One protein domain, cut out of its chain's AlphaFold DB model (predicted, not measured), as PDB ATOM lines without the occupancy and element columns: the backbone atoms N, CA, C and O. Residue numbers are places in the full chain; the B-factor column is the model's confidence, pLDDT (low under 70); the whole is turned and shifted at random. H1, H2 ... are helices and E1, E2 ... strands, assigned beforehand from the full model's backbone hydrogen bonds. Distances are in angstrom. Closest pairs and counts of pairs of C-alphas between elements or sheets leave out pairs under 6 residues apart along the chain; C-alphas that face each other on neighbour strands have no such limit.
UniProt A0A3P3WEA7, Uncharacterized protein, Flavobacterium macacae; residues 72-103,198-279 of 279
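AT A GLANCE: This is residues 72 to 103 and 198 to 279 of the 279 residues of an uncharacterized protein of Flavobacterium macacae (UniProt A0A3P3WEA7). A strongly twisted sheet of five strands has helix H3 over one face, with H2 and H4 packed on H3 from either side; H1 sits away from these three helices and only grazes the sheet. The printed part has 114 residues with four named helices and five named strands, in the order E1 H1 E2 E3 H2 E4 H3 E5 H4. The sheet is mixed and runs E1 E5 E4 E3 E2; the class is mixed, helices and strands. The whole is compact and rounded, with a radius of gyration of the C-alphas of 13.3 A and spans of 35 by 31 by 29 A.

IN THESE COORDINATES: The sheet holds E1, residues 74 to 76, E5, residues 259 to 264 and 16.4 A long, E4, residues 233 to 237 and 13.3 A, E3, residues 207 to 211 and 13.1 A, and E2, residues 199 to 204 and 13.5 A. The helices are H3, residues 246 to 256 and 15.8 A long, H2, residues 218 to 227 and 14.8 A, H4, residues 270 to 277 and 10.6 A, and H1, residues 89 to 95 and 10.2 A. E1 begins at C-alpha 74 (-43.180, -10.439, 9.900), and H4 ends at C-alpha 277 (-32.784, -18.730, -3.468).

HOW THE PARTS SIT: E4 is parallel to E5 at 15 degrees, with N 236 and O 261 2.8 A apart, and to E3 at 29 degrees, with N 211 and O 237 2.8 A apart. E3, H2, E4 and E4, H3, E5 are strand-helix-strand units, two parallel neighbour strands with a helix between them in the chain, each with a right-handed crossover. Edge strand E2 is antiparallel to E3, a hairpin, with N 200 and O 210 2.8 A apart. Edge strand E1 is antiparallel to E5, with N 74 and O 264 2.8 A apart. H3 is on the sheet at a height of 7.9 A, only just over E5 with 3 of its C-alphas, and runs along the strands, at 26 degrees to E5 on the local plane. H3 touches H2, C-alphas 222 and 252 being closest at 5.5 A, the same way at a shallow tilt of 34 degrees, only just short of steep. H3 touches H4, C-alphas 247 and 275 being closest at 5.3 A, the same way at a shallow tilt of 25 degrees. H2 and H4 are not on the sheet. H1 is apart from H2, H3 and H4, and grazes the sheet with residues 92 to 95. Every O i to N i+4 pair is within hydrogen-bond range in H2 and H4; in H3 6 of 7 are, and in H1 1 of 3, beside 2 of 4 O i to N i+3 pairs.

THE WHOLE: The C-alphas farthest apart, those of Ile 103 and Lys 279, are 38.9 A apart. Residues 104 to 197 are not printed, and C-alphas 103 and 198 stand 25.3 A apart across that cut. The link from E1 to H1, 12 residues, is long. Mean pLDDT of the printed part is 74.4; the 34 residues under 70 include 77 to 89 and 265 to 279.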
ATOM      1  N   ASP A  72     -47.882  -3.978  10.952       66.00
ATOM      2  CA  ASP A  72     -47.767  -5.426  10.909       66.00
ATOM      3  C   ASP A  72     -46.391  -5.765  10.341       66.00
ATOM      4  O   ASP A  72     -46.013  -5.309   9.257       66.00
ATOM      5  N   VAL A  73     -45.598  -6.501  11.120       71.12
ATOM      6  CA  VAL A  73     -44.247  -6.905  10.731       71.12
ATOM      7  C   VAL A  73     -44.052  -8.393  10.938       71.12
ATOM      8  O   VAL A  73     -44.278  -8.942  12.018       71.12
ATOM      9  N   PHE A  74     -43.565  -9.043   9.891       71.88
ATOM     10  CA  PHE A  74     -43.180 -10.439   9.900       71.88
ATOM     11  C   PHE A  74     -41.664 -10.523   9.930       71.88
ATOM     12  O   PHE A  74     -40.975  -9.875   9.143       71.88
ATOM     13  N   VAL A  75     -41.135 -11.339  10.841       73.56
ATOM     14  CA  VAL A  75     -39.694 -11.552  10.961       73.56
ATOM     15  C   VAL A  75     -39.361 -12.994  10.610       73.56
ATOM     16  O   VAL A  75     -39.938 -13.917  11.185       73.56
ATOM     17  N   ALA A  76     -38.422 -13.186   9.683       70.50
ATOM     18  CA  ALA A  76     -38.057 -14.492   9.151       70.50
ATOM     19  C   ALA A  76     -36.555 -14.787   9.286       70.50
ATOM     20  O   ALA A  76     -35.691 -13.957   8.991       70.50
ATOM     21  N   ASP A  77     -36.257 -16.023   9.696       61.25
ATOM     22  CA  ASP A  77     -34.899 -16.550   9.858       61.25
ATOM     23  C   ASP A  77     -34.202 -16.843   8.511       61.25
ATOM     24  O   ASP A  77     -32.973 -16.794   8.434       61.25
ATOM     25  N   SER A  78     -34.977 -17.159   7.469       56.22
ATOM     26  CA  SER A  78     -34.544 -17.371   6.084       56.22
ATOM     27  C   SER A  78     -35.758 -17.319   5.154       56.22
ATOM     28  O   SER A  78     -36.864 -17.637   5.585       56.22
ATOM     29  N   LEU A  79     -35.549 -17.001   3.881       52.56
ATOM     30  CA  LEU A  79     -36.606 -16.937   2.870       52.56
ATOM     31  C   LEU A  79     -36.718 -18.300   2.173       52.56
ATOM     32  O   LEU A  79     -36.005 -18.575   1.211       52.56
ATOM     33  N   SER A  80     -37.546 -19.192   2.725       38.59
ATOM     34  CA  SER A  80     -37.810 -20.528   2.171       38.59
ATOM     35  C   SER A  80     -39.310 -20.719   1.921       38.59
ATOM     36  O   SER A  80     -40.118 -20.365   2.777       38.59
ATOM     37  N   VAL A  81     -39.637 -21.338   0.776       38.66
ATOM     38  CA  VAL A  81     -40.983 -21.625   0.219       38.66
ATOM     39  C   VAL A  81     -41.970 -22.226   1.237       38.66
ATOM     40  O   VAL A  81     -43.180 -22.098   1.092       38.66
ATOM     41  N   ASN A  82     -41.466 -22.889   2.283       38.38
ATOM     42  CA  ASN A  82     -42.274 -23.683   3.211       38.38
ATOM     43  C   ASN A  82     -42.263 -23.164   4.653       38.38
ATOM     44  O   ASN A  82     -42.830 -23.811   5.533       38.38
ATOM     45  N   SER A  83     -41.582 -22.050   4.943       42.00
ATOM     46  CA  SER A  83     -41.396 -21.639   6.332       42.00
ATOM     47  C   SER A  83     -41.135 -20.139   6.482       42.00
ATOM     48  O   SER A  83     -39.984 -19.708   6.605       42.00
ATOM     49  N   PHE A  84     -42.204 -19.352   6.621       46.50
ATOM     50  CA  PHE A  84     -42.154 -18.208   7.535       46.50
ATOM     51  C   PHE A  84     -41.991 -18.776   8.948       46.50
ATOM     52  O   PHE A  84     -42.956 -19.000   9.675       46.50
ATOM     53  N   THR A  85     -40.756 -19.124   9.312       49.47
ATOM     54  CA  THR A  85     -40.487 -19.566  10.679       49.47
ATOM     55  C   THR A  85     -40.462 -18.310  11.523       49.47
ATOM     56  O   THR A  85     -39.510 -17.531  11.431       49.47
ATOM     57  N   ILE A  86     -41.528 -18.103  12.298       55.84
ATOM     58  CA  ILE A  86     -41.590 -17.056  13.316       55.84
ATOM     59  C   ILE A  86     -40.316 -17.181  14.155       55.84
ATOM     60  O   ILE A  86     -40.008 -18.255  14.676       55.84
ATOM     61  N   ILE A  87     -39.544 -16.097  14.217       61.19
ATOM     62  CA  ILE A  87     -38.295 -16.054  14.974       61.19
ATOM     63  C   ILE A  87     -38.539 -16.508  16.418       61.19
ATOM     64  O   ILE A  87     -39.516 -16.104  17.048       61.19
ATOM     65  N   ASP A  88     -37.616 -17.306  16.970       58.56
ATOM     66  CA  ASP A  88     -37.628 -17.639  18.397       58.56
ATOM     67  C   ASP A  88     -37.718 -16.356  19.243       58.56
ATOM     68  O   ASP A  88     -36.931 -15.416  19.086       58.56
ATOM     69  N   SER A  89     -38.664 -16.355  20.180       61.12
ATOM     70  CA  SER A  89     -38.912 -15.326  21.190       61.12
ATOM     71  C   SER A  89     -37.650 -14.652  21.754       61.12
ATOM     72  O   SER A  89     -37.654 -13.442  21.987       61.12
ATOM     73  N   SER A  90     -36.550 -15.390  21.946       71.00
ATOM     74  CA  SER A  90     -35.283 -14.860  22.465       71.00
ATOM     75  C   SER A  90     -34.608 -13.858  21.517       71.00
ATOM     76  O   SER A  90     -34.109 -12.816  21.950       71.00
ATOM     77  N   ARG A  91     -34.621 -14.132  20.209       73.00
ATOM     78  CA  ARG A  91     -34.057 -13.254  19.175       73.00
ATOM     79  C   ARG A  91     -35.001 -12.113  18.842       73.00
ATOM     80  O   ARG A  91     -34.529 -10.994  18.664       73.00
ATOM     81  N   TYR A  92     -36.308 -12.370  18.841       77.06
ATOM     82  CA  TYR A  92     -37.316 -11.322  18.688       77.06
ATOM     83  C   TYR A  92     -37.162 -10.245  19.774       77.06
ATOM     84  O   TYR A  92     -37.053  -9.060  19.463       77.06
ATOM     85  N   LYS A  93     -36.998 -10.648  21.043       81.00
ATOM     86  CA  LYS A  93     -36.756  -9.722  22.167       81.00
ATOM     87  C   LYS A  93     -35.540  -8.811  21.969       81.00
ATOM     88  O   LYS A  93     -35.553  -7.680  22.442       81.00
ATOM     89  N   ARG A  94     -34.497  -9.265  21.260       82.75
ATOM     90  CA  ARG A  94     -33.298  -8.447  20.977       82.75
ATOM     91  C   ARG A  94     -33.580  -7.300  20.013       82.75
ATOM     92  O   ARG A  94     -32.830  -6.328  20.024       82.75
ATOM     93  N   ILE A  95     -34.611  -7.428  19.180       82.94
ATOM     94  CA  ILE A  95     -34.944  -6.444  18.147       82.94
ATOM     95  C   ILE A  95     -36.284  -5.745  18.349       82.94
ATOM     96  O   ILE A  95     -36.547  -4.777  17.650       82.94
ATOM     97  N   GLN A  96     -37.103  -6.182  19.310       81.75
ATOM     98  CA  GLN A  96     -38.461  -5.670  19.538       81.75
ATOM     99  C   GLN A  96     -38.532  -4.138  19.673       81.75
ATOM    100  O   GLN A  96     -39.524  -3.523  19.303       81.75
ATOM    101  N   ASN A  97     -37.470  -3.509  20.187       81.25
ATOM    102  CA  ASN A  97     -37.408  -2.059  20.360       81.25
ATOM    103  C   ASN A  97     -37.092  -1.301  19.062       81.25
ATOM    104  O   ASN A  97     -37.296  -0.094  19.029       81.25
ATOM    105  N   PHE A  98     -36.593  -1.990  18.033       78.81
ATOM    106  CA  PHE A  98     -36.253  -1.426  16.724       78.81
ATOM    107  C   PHE A  98     -37.287  -1.751  15.644       78.81
ATOM    108  O   PHE A  98     -37.226  -1.165  14.569       78.81
ATOM    109  N   LEU A  99     -38.190  -2.703  15.906       78.06
ATOM    110  CA  LEU A  99     -39.260  -3.044  14.976       78.06
ATOM    111  C   LEU A  99     -40.226  -1.862  14.825       78.06
ATOM    112  O   LEU A  99     -40.524  -1.214  15.832       78.06
ATOM    113  N   PRO A 100     -40.755  -1.621  13.610       73.69
ATOM    114  CA  PRO A 100     -41.861  -0.697  13.409       73.69
ATOM    115  C   PRO A 100     -43.000  -0.992  14.386       73.69
ATOM    116  O   PRO A 100     -43.415  -2.143  14.540       73.69
ATOM    117  N   LYS A 101     -43.492   0.050  15.057       74.25
ATOM    118  CA  LYS A 101     -44.596  -0.050  16.015       74.25
ATOM    119  C   LYS A 101     -45.831   0.630  15.461       74.25
ATOM    120  O   LYS A 101     -45.736   1.688  14.837       74.25
ATOM    121  N   GLY A 102     -46.977   0.011  15.721       74.38
ATOM    122  CA  GLY A 102     -48.258   0.662  15.536       74.38
ATOM    123  C   GLY A 102     -48.398   1.789  16.551       74.38
ATOM    124  O   GLY A 102     -47.908   1.688  17.678       74.38
ATOM    125  N   ILE A 103     -49.036   2.871  16.135       77.31
ATOM    126  CA  ILE A 103     -49.195   4.088  16.919       77.31
ATOM    127  C   ILE A 103     -50.663   4.472  16.853       77.31
ATOM    128  O   ILE A 103     -51.250   4.495  15.773       77.31
ATOM    129  N   VAL A 198     -29.658   4.786   0.631       76.12
ATOM    130  CA  VAL A 198     -30.109   3.420   0.298       76.12
ATOM    131  C   VAL A 198     -30.476   2.644   1.568       76.12
ATOM    132  O   VAL A 198     -31.439   1.882   1.574       76.12
ATOM    133  N   LEU A 199     -29.750   2.875   2.669       81.94
ATOM    134  CA  LEU A 199     -30.019   2.248   3.963       81.94
ATOM    135  C   LEU A 199     -29.759   3.172   5.154       81.94
ATOM    136  O   LEU A 199     -29.030   4.164   5.057       81.94
ATOM    137  N   LYS A 200     -30.288   2.777   6.314       84.06
ATOM    138  CA  LYS A 200     -30.016   3.371   7.628       84.06
ATOM    139  C   LYS A 200     -29.645   2.290   8.643       84.06
ATOM    140  O   LYS A 200     -30.348   1.297   8.784       84.06
ATOM    141  N   VAL A 201     -28.568   2.500   9.400       87.38
ATOM    142  CA  VAL A 201     -28.221   1.648  10.553       87.38
ATOM    143  C   VAL A 201     -29.004   2.140  11.772       87.38
ATOM    144  O   VAL A 201     -28.747   3.246  12.247       87.38
ATOM    145  N   LYS A 202     -29.953   1.342  12.276       84.75
ATOM    146  CA  LYS A 202     -30.754   1.664  13.477       84.75
ATOM    147  C   LYS A 202     -30.069   1.209  14.763       84.75
ATOM    148  O   LYS A 202     -30.207   1.848  15.798       84.75
ATOM    149  N   SER A 203     -29.301   0.123  14.697       89.06
ATOM    150  CA  SER A 203     -28.505  -0.376  15.818       89.06
ATOM    151  C   SER A 203     -27.262  -1.101  15.309       89.06
ATOM    152  O   SER A 203     -27.296  -1.761  14.272       89.06
ATOM    153  N   LYS A 204     -26.151  -0.980  16.046       89.88
ATOM    154  CA  LYS A 204     -24.910  -1.733  15.788       89.88
ATOM    155  C   LYS A 204     -24.835  -3.038  16.594       89.88
ATOM    156  O   LYS A 204     -24.053  -3.913  16.235       89.88
ATOM    157  N   ASN A 205     -25.623  -3.179  17.667       87.88
ATOM    158  CA  ASN A 205     -25.687  -4.388  18.493       87.88
ATOM    159  C   ASN A 205     -27.093  -4.572  19.118       87.88
ATOM    160  O   ASN A 205     -27.390  -3.899  20.103       87.88
ATOM    161  N   PRO A 206     -27.952  -5.469  18.591       90.31
ATOM    162  CA  PRO A 206     -27.763  -6.259  17.368       90.31
ATOM    163  C   PRO A 206     -27.619  -5.366  16.128       90.31
ATOM    164  O   PRO A 206     -28.112  -4.239  16.134       90.31
ATOM    165  N   LEU A 207     -26.945  -5.848  15.076       93.12
ATOM    166  CA  LEU A 207     -26.848  -5.102  13.820       93.12
ATOM    167  C   LEU A 207     -28.221  -5.087  13.137       93.12
ATOM    168  O   LEU A 207     -28.648  -6.103  12.596       93.12
ATOM    169  N   TYR A 208     -28.891  -3.938  13.187       92.25
ATOM    170  CA  TYR A 208     -30.190  -3.688  12.566       92.25
ATOM    171  C   TYR A 208     -30.031  -2.606  11.507       92.25
ATOM    172  O   TYR A 208     -29.610  -1.481  11.810       92.25
ATOM    173  N   VAL A 209     -30.403  -2.933  10.275       90.75
ATOM    174  CA  VAL A 209     -30.381  -2.013   9.140       90.75
ATOM    175  C   VAL A 209     -31.763  -1.935   8.506       90.75
ATOM    176  O   VAL A 209     -32.415  -2.958   8.343       90.75
ATOM    177  N   LYS A 210     -32.200  -0.731   8.142       86.62
ATOM    178  CA  LYS A 210     -33.417  -0.490   7.366       86.62
ATOM    179  C   LYS A 210     -33.041  -0.113   5.943       86.62
ATOM    180  O   LYS A 210     -32.243   0.808   5.756       86.62
ATOM    181  N   LEU A 211     -33.586  -0.824   4.965       82.00
ATOM    182  CA  LEU A 211     -33.503  -0.469   3.555       82.00
ATOM    183  C   LEU A 211     -34.559   0.594   3.256       82.00
ATOM    184  O   LEU A 211     -35.717   0.456   3.644       82.00
ATOM    185  N   LEU A 212     -34.130   1.671   2.605       75.00
ATOM    186  CA  LEU A 212     -34.966   2.840   2.329       75.00
ATOM    187  C   LEU A 212     -35.342   2.932   0.847       75.00
ATOM    188  O   LEU A 212     -36.465   3.294   0.534       75.00
ATOM    189  N   ARG A 213     -34.437   2.576  -0.069       71.44
ATOM    190  CA  ARG A 213     -34.705   2.572  -1.517       71.44
ATOM    191  C   ARG A 213     -33.862   1.536  -2.248       71.44
ATOM    192  O   ARG A 213     -32.898   1.018  -1.681       71.44
ATOM    193  N   SER A 214     -34.188   1.281  -3.517       71.00
ATOM    194  CA  SER A 214     -33.294   0.514  -4.388       71.00
ATOM    195  C   SER A 214     -32.008   1.291  -4.673       71.00
ATOM    196  O   SER A 214     -32.078   2.498  -4.936       71.00
ATOM    197  N   PRO A 215     -30.833   0.640  -4.602       71.69
ATOM    198  CA  PRO A 215     -29.615   1.202  -5.171       71.69
ATOM    199  C   PRO A 215     -29.817   1.408  -6.678       71.69
ATOM    200  O   PRO A 215     -30.578   0.670  -7.302       71.69
ATOM    201  N   ARG A 216     -29.142   2.396  -7.279       69.25
ATOM    202  CA  ARG A 216     -29.214   2.565  -8.745       69.25
ATOM    203  C   ARG A 216     -28.483   1.440  -9.466       69.25
ATOM    204  O   ARG A 216     -28.880   1.041 -10.552       69.25
ATOM    205  N   GLU A 217     -27.419   0.940  -8.843       75.69
ATOM    206  CA  GLU A 217     -26.588  -0.130  -9.371       75.69
ATOM    207  C   GLU A 217     -26.175  -1.104  -8.266       75.69
ATOM    208  O   GLU A 217     -25.879  -0.731  -7.130       75.69
ATOM    209  N   CYS A 218     -26.056  -2.378  -8.625       76.00
ATOM    210  CA  CYS A 218     -25.616  -3.434  -7.718       76.00
ATOM    211  C   CYS A 218     -24.267  -3.196  -7.035       76.00
ATOM    212  O   CYS A 218     -24.036  -3.602  -5.890       76.00
ATOM    213  N   PHE A 219     -23.360  -2.546  -7.754       78.50
ATOM    214  CA  PHE A 219     -22.036  -2.223  -7.253       78.50
ATOM    215  C   PHE A 219     -22.100  -1.230  -6.083       78.50
ATOM    216  O   PHE A 219     -21.426  -1.434  -5.071       78.50
ATOM    217  N   GLU A 220     -22.983  -0.229  -6.168       79.56
ATOM    218  CA  GLU A 220     -23.243   0.743  -5.097       79.56
ATOM    219  C   GLU A 220     -23.683   0.026  -3.813       79.56
ATOM    220  O   GLU A 220     -23.173   0.301  -2.725       79.56
ATOM    221  N   MET A 221     -24.561  -0.976  -3.939       81.38
ATOM    222  CA  MET A 221     -25.014  -1.758  -2.791       81.38
ATOM    223  C   MET A 221     -23.877  -2.516  -2.113       81.38
ATOM    224  O   MET A 221     -23.809  -2.546  -0.887       81.38
ATOM    225  N   SER A 222     -22.965  -3.103  -2.889       81.31
ATOM    226  CA  SER A 222     -21.820  -3.842  -2.342       81.31
ATOM    227  C   SER A 222     -20.889  -2.923  -1.548       81.31
ATOM    228  O   SER A 222     -20.535  -3.243  -0.414       81.31
ATOM    229  N   GLN A 223     -20.586  -1.731  -2.074       83.69
ATOM    230  CA  GLN A 223     -19.782  -0.728  -1.362       83.69
ATOM    231  C   GLN A 223     -20.452  -0.271  -0.058       83.69
ATOM    232  O   GLN A 223     -19.809  -0.158   0.990       83.69
ATOM    233  N   ILE A 224     -21.767  -0.048  -0.102       84.12
ATOM    234  CA  ILE A 224     -22.548   0.301   1.082       84.12
ATOM    235  C   ILE A 224     -22.519  -0.855   2.095       84.12
ATOM    236  O   ILE A 224     -22.293  -0.613   3.285       84.12
ATOM    237  N   MET A 225     -22.678  -2.108   1.653       86.38
ATOM    238  CA  MET A 225     -22.587  -3.288   2.520       86.38
ATOM    239  C   MET A 225     -21.209  -3.409   3.168       86.38
ATOM    240  O   MET A 225     -21.133  -3.728   4.357       86.38
ATOM    241  N   ASP A 226     -20.130  -3.110   2.446       85.25
ATOM    242  CA  ASP A 226     -18.761  -3.158   2.965       85.25
ATOM    243  C   ASP A 226     -18.530  -2.152   4.095       85.25
ATOM    244  O   ASP A 226     -17.858  -2.488   5.076       85.25
ATOM    245  N   SER A 227     -19.185  -0.989   4.039       87.69
ATOM    246  CA  SER A 227     -19.118   0.034   5.091       87.69
ATOM    247  C   SER A 227     -19.824  -0.352   6.402       87.69
ATOM    248  O   SER A 227     -19.556   0.234   7.455       87.69
ATOM    249  N   LEU A 228     -20.718  -1.349   6.375       89.62
ATOM    250  CA  LEU A 228     -21.460  -1.767   7.567       89.62
ATOM    251  C   LEU A 228     -20.552  -2.439   8.621       89.62
ATOM    252  O   LEU A 228     -19.555  -3.080   8.271       89.62
ATOM    253  N   PRO A 229     -20.895  -2.364   9.920       89.19
ATOM    254  CA  PRO A 229     -20.140  -3.039  10.975       89.19
ATOM    255  C   PRO A 229     -20.011  -4.549  10.742       89.19
ATOM    256  O   PRO A 229     -20.940  -5.204  10.274       89.19
ATOM    257  N   LYS A 230     -18.872  -5.134  11.130       88.25
ATOM    258  CA  LYS A 230     -18.720  -6.595  11.144       88.25
ATOM    259  C   LYS A 230     -19.656  -7.195  12.197       88.25
ATOM    260  O   LYS A 230     -19.608  -6.802  13.360       88.25
ATOM    261  N   ALA A 231     -20.459  -8.174  11.799       90.06
ATOM    262  CA  ALA A 231     -21.325  -8.935  12.690       90.06
ATOM    263  C   ALA A 231     -21.492 -10.364  12.158       90.06
ATOM    264  O   ALA A 231     -21.317 -10.620  10.970       90.06
ATOM    265  N   LYS A 232     -21.837 -11.315  13.032       86.06
ATOM    266  CA  LYS A 232     -22.185 -12.685  12.609       86.06
ATOM    267  C   LYS A 232     -23.614 -12.764  12.056       86.06
ATOM    268  O   LYS A 232     -23.900 -13.592  11.192       86.06
ATOM    269  N   GLU A 233     -24.494 -11.924  12.590       88.62
ATOM    270  CA  GLU A 233     -25.922 -11.855  12.291       88.62
ATOM    271  C   GLU A 233     -26.308 -10.409  11.965       88.62
ATOM    272  O   GLU A 233     -25.813  -9.485  12.615       88.62
ATOM    273  N   ILE A 234     -27.193 -10.241  10.984       91.31
ATOM    274  CA  ILE A 234     -27.791  -8.963  10.598       91.31
ATOM    275  C   ILE A 234     -29.317  -9.087  10.530       91.31
ATOM    276  O   ILE A 234     -29.841 -10.084  10.032       91.31
ATOM    277  N   PHE A 235     -30.009  -8.060  11.016       91.06
ATOM    278  CA  PHE A 235     -31.445  -7.862  10.854       91.06
ATOM    279  C   PHE A 235     -31.675  -6.789   9.793       91.06
ATOM    280  O   PHE A 235     -31.169  -5.673   9.923       91.06
ATOM    281  N   VAL A 236     -32.392  -7.150   8.734       90.19
ATOM    282  CA  VAL A 236     -32.632  -6.325   7.551       90.19
ATOM    283  C   VAL A 236     -34.119  -6.018   7.468       90.19
ATOM    284  O   VAL A 236     -34.932  -6.886   7.160       90.19
ATOM    285  N   ASP A 237     -34.454  -4.772   7.769       86.25
ATOM    286  CA  ASP A 237     -35.788  -4.201   7.661       86.25
ATOM    287  C   ASP A 237     -36.045  -3.718   6.240       86.25
ATOM    288  O   ASP A 237     -35.380  -2.819   5.731       86.25
ATOM    289  N   MET A 238     -37.000  -4.388   5.610       81.25
ATOM    290  CA  MET A 238     -37.435  -4.213   4.236       81.25
ATOM    291  C   MET A 238     -38.875  -3.715   4.153       81.25
ATOM    292  O   MET A 238     -39.432  -3.706   3.061       81.25
ATOM    293  N   THR A 239     -39.490  -3.284   5.259       75.25
ATOM    294  CA  THR A 239     -40.919  -2.919   5.270       75.25
ATOM    295  C   THR A 239     -41.257  -1.762   4.327       75.25
ATOM    296  O   THR A 239     -42.424  -1.520   4.064       75.25
ATOM    297  N   ASN A 240     -40.240  -1.044   3.834       66.19
ATOM    298  CA  ASN A 240     -40.369   0.088   2.915       66.19
ATOM    299  C   ASN A 240     -39.677  -0.175   1.561       66.19
ATOM    300  O   ASN A 240     -39.540   0.735   0.747       66.19
ATOM    301  N   TYR A 241     -39.157  -1.382   1.326       71.56
ATOM    302  CA  TYR A 241     -38.372  -1.698   0.136       71.56
ATOM    303  C   TYR A 241     -39.220  -2.442  -0.896       71.56
ATOM    304  O   TYR A 241     -39.693  -3.544  -0.639       71.56
ATOM    305  N   ARG A 242     -39.338  -1.874  -2.102       62.50
ATOM    306  CA  ARG A 242     -40.000  -2.503  -3.264       62.50
ATOM    307  C   ARG A 242     -39.113  -2.588  -4.512       62.50
ATOM    308  O   ARG A 242     -39.610  -2.723  -5.626       62.50
ATOM    309  N   GLY A 243     -37.794  -2.474  -4.346       65.25
ATOM    310  CA  GLY A 243     -36.864  -2.594  -5.468       65.25
ATOM    311  C   GLY A 243     -36.849  -4.009  -6.055       65.25
ATOM    312  O   GLY A 243     -37.052  -4.993  -5.345       65.25
ATOM    313  N   GLN A 244     -36.594  -4.116  -7.360       66.94
ATOM    314  CA  GLN A 244     -36.477  -5.409  -8.049       66.94
ATOM    315  C   GLN A 244     -35.104  -6.070  -7.818       66.94
ATOM    316  O   GLN A 244     -34.921  -7.255  -8.088       66.94
ATOM    317  N   ASP A 245     -34.151  -5.336  -7.239       75.50
ATOM    318  CA  ASP A 245     -32.750  -5.739  -7.069       75.50
ATOM    319  C   ASP A 245     -32.512  -6.622  -5.832       75.50
ATOM    320  O   ASP A 245     -31.421  -6.658  -5.254       75.50
ATOM    321  N   LEU A 246     -33.533  -7.360  -5.397       75.44
ATOM    322  CA  LEU A 246     -33.478  -8.168  -4.184       75.44
ATOM    323  C   LEU A 246     -32.401  -9.263  -4.249       75.44
ATOM    324  O   LEU A 246     -31.752  -9.549  -3.237       75.44
ATOM    325  N   SER A 247     -32.163  -9.842  -5.432       76.69
ATOM    326  CA  SER A 247     -31.064 -10.797  -5.667       76.69
ATOM    327  C   SER A 247     -29.722 -10.175  -5.321       76.69
ATOM    328  O   SER A 247     -28.917 -10.762  -4.600       76.69
ATOM    329  N   CYS A 248     -29.505  -8.954  -5.791       81.31
ATOM    330  CA  CYS A 248     -28.273  -8.221  -5.614       81.31
ATOM    331  C   CYS A 248     -27.974  -7.927  -4.144       81.31
ATOM    332  O   CYS A 248     -26.891  -8.232  -3.636       81.31
ATOM    333  N   ILE A 249     -28.979  -7.406  -3.440       82.88
ATOM    334  CA  ILE A 249     -28.916  -7.126  -2.004       82.88
ATOM    335  C   ILE A 249     -28.634  -8.413  -1.228       82.88
ATOM    336  O   ILE A 249     -27.760  -8.448  -0.360       82.88
ATOM    337  N   THR A 250     -29.332  -9.492  -1.579       81.00
ATOM    338  CA  THR A 250     -29.171 -10.799  -0.939       81.00
ATOM    339  C   THR A 250     -27.758 -11.347  -1.122       81.00
ATOM    340  O   THR A 250     -27.161 -11.820  -0.153       81.00
ATOM    341  N   VAL A 251     -27.196 -11.272  -2.332       83.25
ATOM    342  CA  VAL A 251     -25.827 -11.727  -2.619       83.25
ATOM    343  C   VAL A 251     -24.808 -10.909  -1.826       83.25
ATOM    344  O   VAL A 251     -23.971 -11.489  -1.132       83.25
ATOM    345  N   ALA A 252     -24.917  -9.578  -1.851       85.62
ATOM    346  CA  ALA A 252     -24.006  -8.700  -1.119       85.62
ATOM    347  C   ALA A 252     -24.037  -8.974   0.399       85.62
ATOM    348  O   ALA A 252     -22.991  -9.062   1.045       85.62
ATOM    349  N   LEU A 253     -25.227  -9.197   0.968       86.69
ATOM    350  CA  LEU A 253     -25.387  -9.557   2.377       86.69
ATOM    351  C   LEU A 253     -24.806 -10.940   2.701       86.69
ATOM    352  O   LEU A 253     -24.125 -11.082   3.717       86.69
ATOM    353  N   ARG A 254     -25.039 -11.952   1.854       85.31
ATOM    354  CA  ARG A 254     -24.541 -13.327   2.061       85.31
ATOM    355  C   ARG A 254     -23.021 -13.419   2.006       85.31
ATOM    356  O   ARG A 254     -22.444 -14.234   2.720       85.31
ATOM    357  N   ASN A 255     -22.375 -12.562   1.217       85.31
ATOM    358  CA  ASN A 255     -20.915 -12.491   1.159       85.31
ATOM    359  C   ASN A 255     -20.295 -12.032   2.490       85.31
ATOM    360  O   ASN A 255     -19.166 -12.405   2.804       85.31
ATOM    361  N   LYS A 256     -21.028 -11.240   3.284       87.69
ATOM    362  CA  LYS A 256     -20.511 -10.624   4.514       87.69
ATOM    363  C   LYS A 256     -21.056 -11.244   5.803       87.69
ATOM    364  O   LYS A 256     -20.324 -11.325   6.790       87.69
ATOM    365  N   TYR A 257     -22.315 -11.681   5.818       89.12
ATOM    366  CA  TYR A 257     -23.010 -12.137   7.023       89.12
ATOM    367  C   TYR A 257     -23.442 -13.597   6.915       89.12
ATOM    368  O   TYR A 257     -24.077 -14.014   5.950       89.12
ATOM    369  N   LYS A 258     -23.156 -14.373   7.967       84.88
ATOM    370  CA  LYS A 258     -23.525 -15.795   8.041       84.88
ATOM    371  C   LYS A 258     -25.021 -16.003   8.295       84.88
ATOM    372  O   LYS A 258     -25.582 -17.010   7.869       84.88
ATOM    373  N   HIS A 259     -25.652 -15.086   9.026       85.75
ATOM    374  CA  HIS A 259     -27.075 -15.144   9.355       85.75
ATOM    375  C   HIS A 259     -27.746 -13.827   8.969       85.75
ATOM    376  O   HIS A 259     -27.380 -12.775   9.487       85.75
ATOM    377  N   ILE A 260     -28.724 -13.898   8.068       85.62
ATOM    378  CA  ILE A 260     -29.506 -12.751   7.601       85.62
ATOM    379  C   ILE A 260     -30.945 -12.980   8.039       85.62
ATOM    380  O   ILE A 260     -31.508 -14.039   7.758       85.62
ATOM    381  N   ARG A 261     -31.515 -12.008   8.745       86.31
ATOM    382  CA  ARG A 261     -32.895 -12.029   9.233       86.31
ATOM    383  C   ARG A 261     -33.673 -10.937   8.533       86.31
ATOM    384  O   ARG A 261     -33.233  -9.791   8.545       86.31
ATOM    385  N   TRP A 262     -34.803 -11.288   7.950       84.31
ATOM    386  CA  TRP A 262     -35.604 -10.367   7.152       84.31
ATOM    387  C   TRP A 262     -36.808  -9.899   7.957       84.31
ATOM    388  O   TRP A 262     -37.450 -10.715   8.617       84.31
ATOM    389  N   ILE A 263     -37.093  -8.601   7.915       83.62
ATOM    390  CA  ILE A 263     -38.290  -7.990   8.494       83.62
ATOM    391  C   ILE A 263     -39.074  -7.377   7.336       83.62
ATOM    392  O   ILE A 263     -38.564  -6.487   6.658       83.62
ATOM    393  N   VAL A 264     -40.283  -7.870   7.098       77.12
ATOM    394  CA  VAL A 264     -41.149  -7.475   5.978       77.12
ATOM    395  C   VAL A 264     -42.563  -7.185   6.462       77.12
ATOM    396  O   VAL A 264     -42.964  -7.651   7.527       77.12
ATOM    397  N   ASN A 265     -43.302  -6.391   5.695       69.00
ATOM    398  CA  ASN A 265     -44.713  -6.084   5.934       69.00
ATOM    399  C   ASN A 265     -45.646  -7.182   5.401       69.00
ATOM    400  O   ASN A 265     -46.743  -7.347   5.921       69.00
ATOM    401  N   GLU A 266     -45.192  -7.968   4.424       66.25
ATOM    402  CA  GLU A 266     -45.951  -9.068   3.835       66.25
ATOM    403  C   GLU A 266     -45.067 -10.302   3.605       66.25
ATOM    404  O   GLU A 266     -43.845 -10.179   3.453       66.25
ATOM    405  N   PRO A 267     -45.650 -11.511   3.565       64.31
ATOM    406  CA  PRO A 267     -44.940 -12.687   3.091       64.31
ATOM    407  C   PRO A 267     -44.475 -12.520   1.639       64.31
ATOM    408  O   PRO A 267     -45.235 -12.052   0.798       64.31
ATOM    409  N   PHE A 268     -43.244 -12.937   1.335       62.59
ATOM    410  CA  PHE A 268     -42.724 -12.929  -0.037       62.59
ATOM    411  C   PHE A 268     -43.578 -13.797  -0.966       62.59
ATOM    412  O   PHE A 268     -44.048 -14.864  -0.567       62.59
ATOM    413  N   ASP A 269     -43.730 -13.359  -2.216       60.09
ATOM    414  CA  ASP A 269     -44.348 -14.178  -3.257       60.09
ATOM    415  C   ASP A 269     -43.356 -15.195  -3.866       60.09
ATOM    416  O   ASP A 269     -42.132 -15.090  -3.736       60.09
ATOM    417  N   LYS A 270     -43.887 -16.178  -4.609       54.78
ATOM    418  CA  LYS A 270     -43.094 -17.226  -5.282       54.78
ATOM    419  C   LYS A 270     -42.047 -16.703  -6.267       54.78
ATOM    420  O   LYS A 270     -41.097 -17.417  -6.590       54.78
ATOM    421  N   HIS A 271     -42.227 -15.502  -6.807       50.50
ATOM    422  CA  HIS A 271     -41.293 -14.931  -7.771       50.50
ATOM    423  C   HIS A 271     -40.073 -14.349  -7.054       50.50
ATOM    424  O   HIS A 271     -38.933 -14.681  -7.393       50.50
ATOM    425  N   GLN A 272     -40.310 -13.575  -5.998       58.03
ATOM    426  CA  GLN A 272     -39.279 -13.064  -5.103       58.03
ATOM    427  C   GLN A 272     -38.507 -14.221  -4.448       58.03
ATOM    428  O   GLN A 272     -37.278 -14.180  -4.364       58.03
ATOM    429  N   GLU A 273     -39.193 -15.308  -4.085       58.88
ATOM    430  CA  GLU A 273     -38.585 -16.531  -3.543       58.88
ATOM    431  C   GLU A 273     -37.497 -17.147  -4.441       58.88
ATOM    432  O   GLU A 273     -36.460 -17.587  -3.931       58.88
ATOM    433  N   ASN A 274     -37.706 -17.196  -5.761       52.25
ATOM    434  CA  ASN A 274     -36.734 -17.776  -6.701       52.25
ATOM    435  C   ASN A 274     -35.462 -16.920  -6.783       52.25
ATOM    436  O   ASN A 274     -34.347 -17.425  -6.632       52.25
ATOM    437  N   ILE A 275     -35.653 -15.601  -6.864       55.50
ATOM    438  CA  ILE A 275     -34.594 -14.585  -6.884       55.50
ATOM    439  C   ILE A 275     -33.711 -14.690  -5.631       55.50
ATOM    440  O   ILE A 275     -32.480 -14.646  -5.711       55.50
ATOM    441  N   ILE A 276     -34.322 -14.882  -4.461       58.12
ATOM    442  CA  ILE A 276     -33.601 -14.991  -3.189       58.12
ATOM    443  C   ILE A 276     -32.837 -16.314  -3.068       58.12
ATOM    444  O   ILE A 276     -31.736 -16.365  -2.503       58.12
ATOM    445  N   ASN A 277     -33.406 -17.411  -3.559       55.50
ATOM    446  CA  ASN A 277     -32.784 -18.730  -3.468       55.50
ATOM    447  C   ASN A 277     -31.738 -18.987  -4.562       55.50
ATOM    448  O   ASN A 277     -31.087 -20.030  -4.526       55.50
ATOM    449  N   GLY A 278     -31.536 -18.035  -5.481       51.25
ATOM    450  CA  GLY A 278     -30.614 -18.188  -6.606       51.25
ATOM    451  C   GLY A 278     -31.054 -19.297  -7.564       51.25
ATOM    452  O   GLY A 278     -30.196 -20.015  -8.079       51.25
ATOM    453  N   LYS A 279     -32.372 -19.479  -7.720       44.12
ATOM    454  CA  LYS A 279     -32.999 -20.452  -8.620       44.12
ATOM    455  C   LYS A 279     -33.606 -19.765  -9.831       44.12
ATOM    456  O   LYS A 279     -34.169 -18.663  -9.651       44.12
TER     457      LYS A 279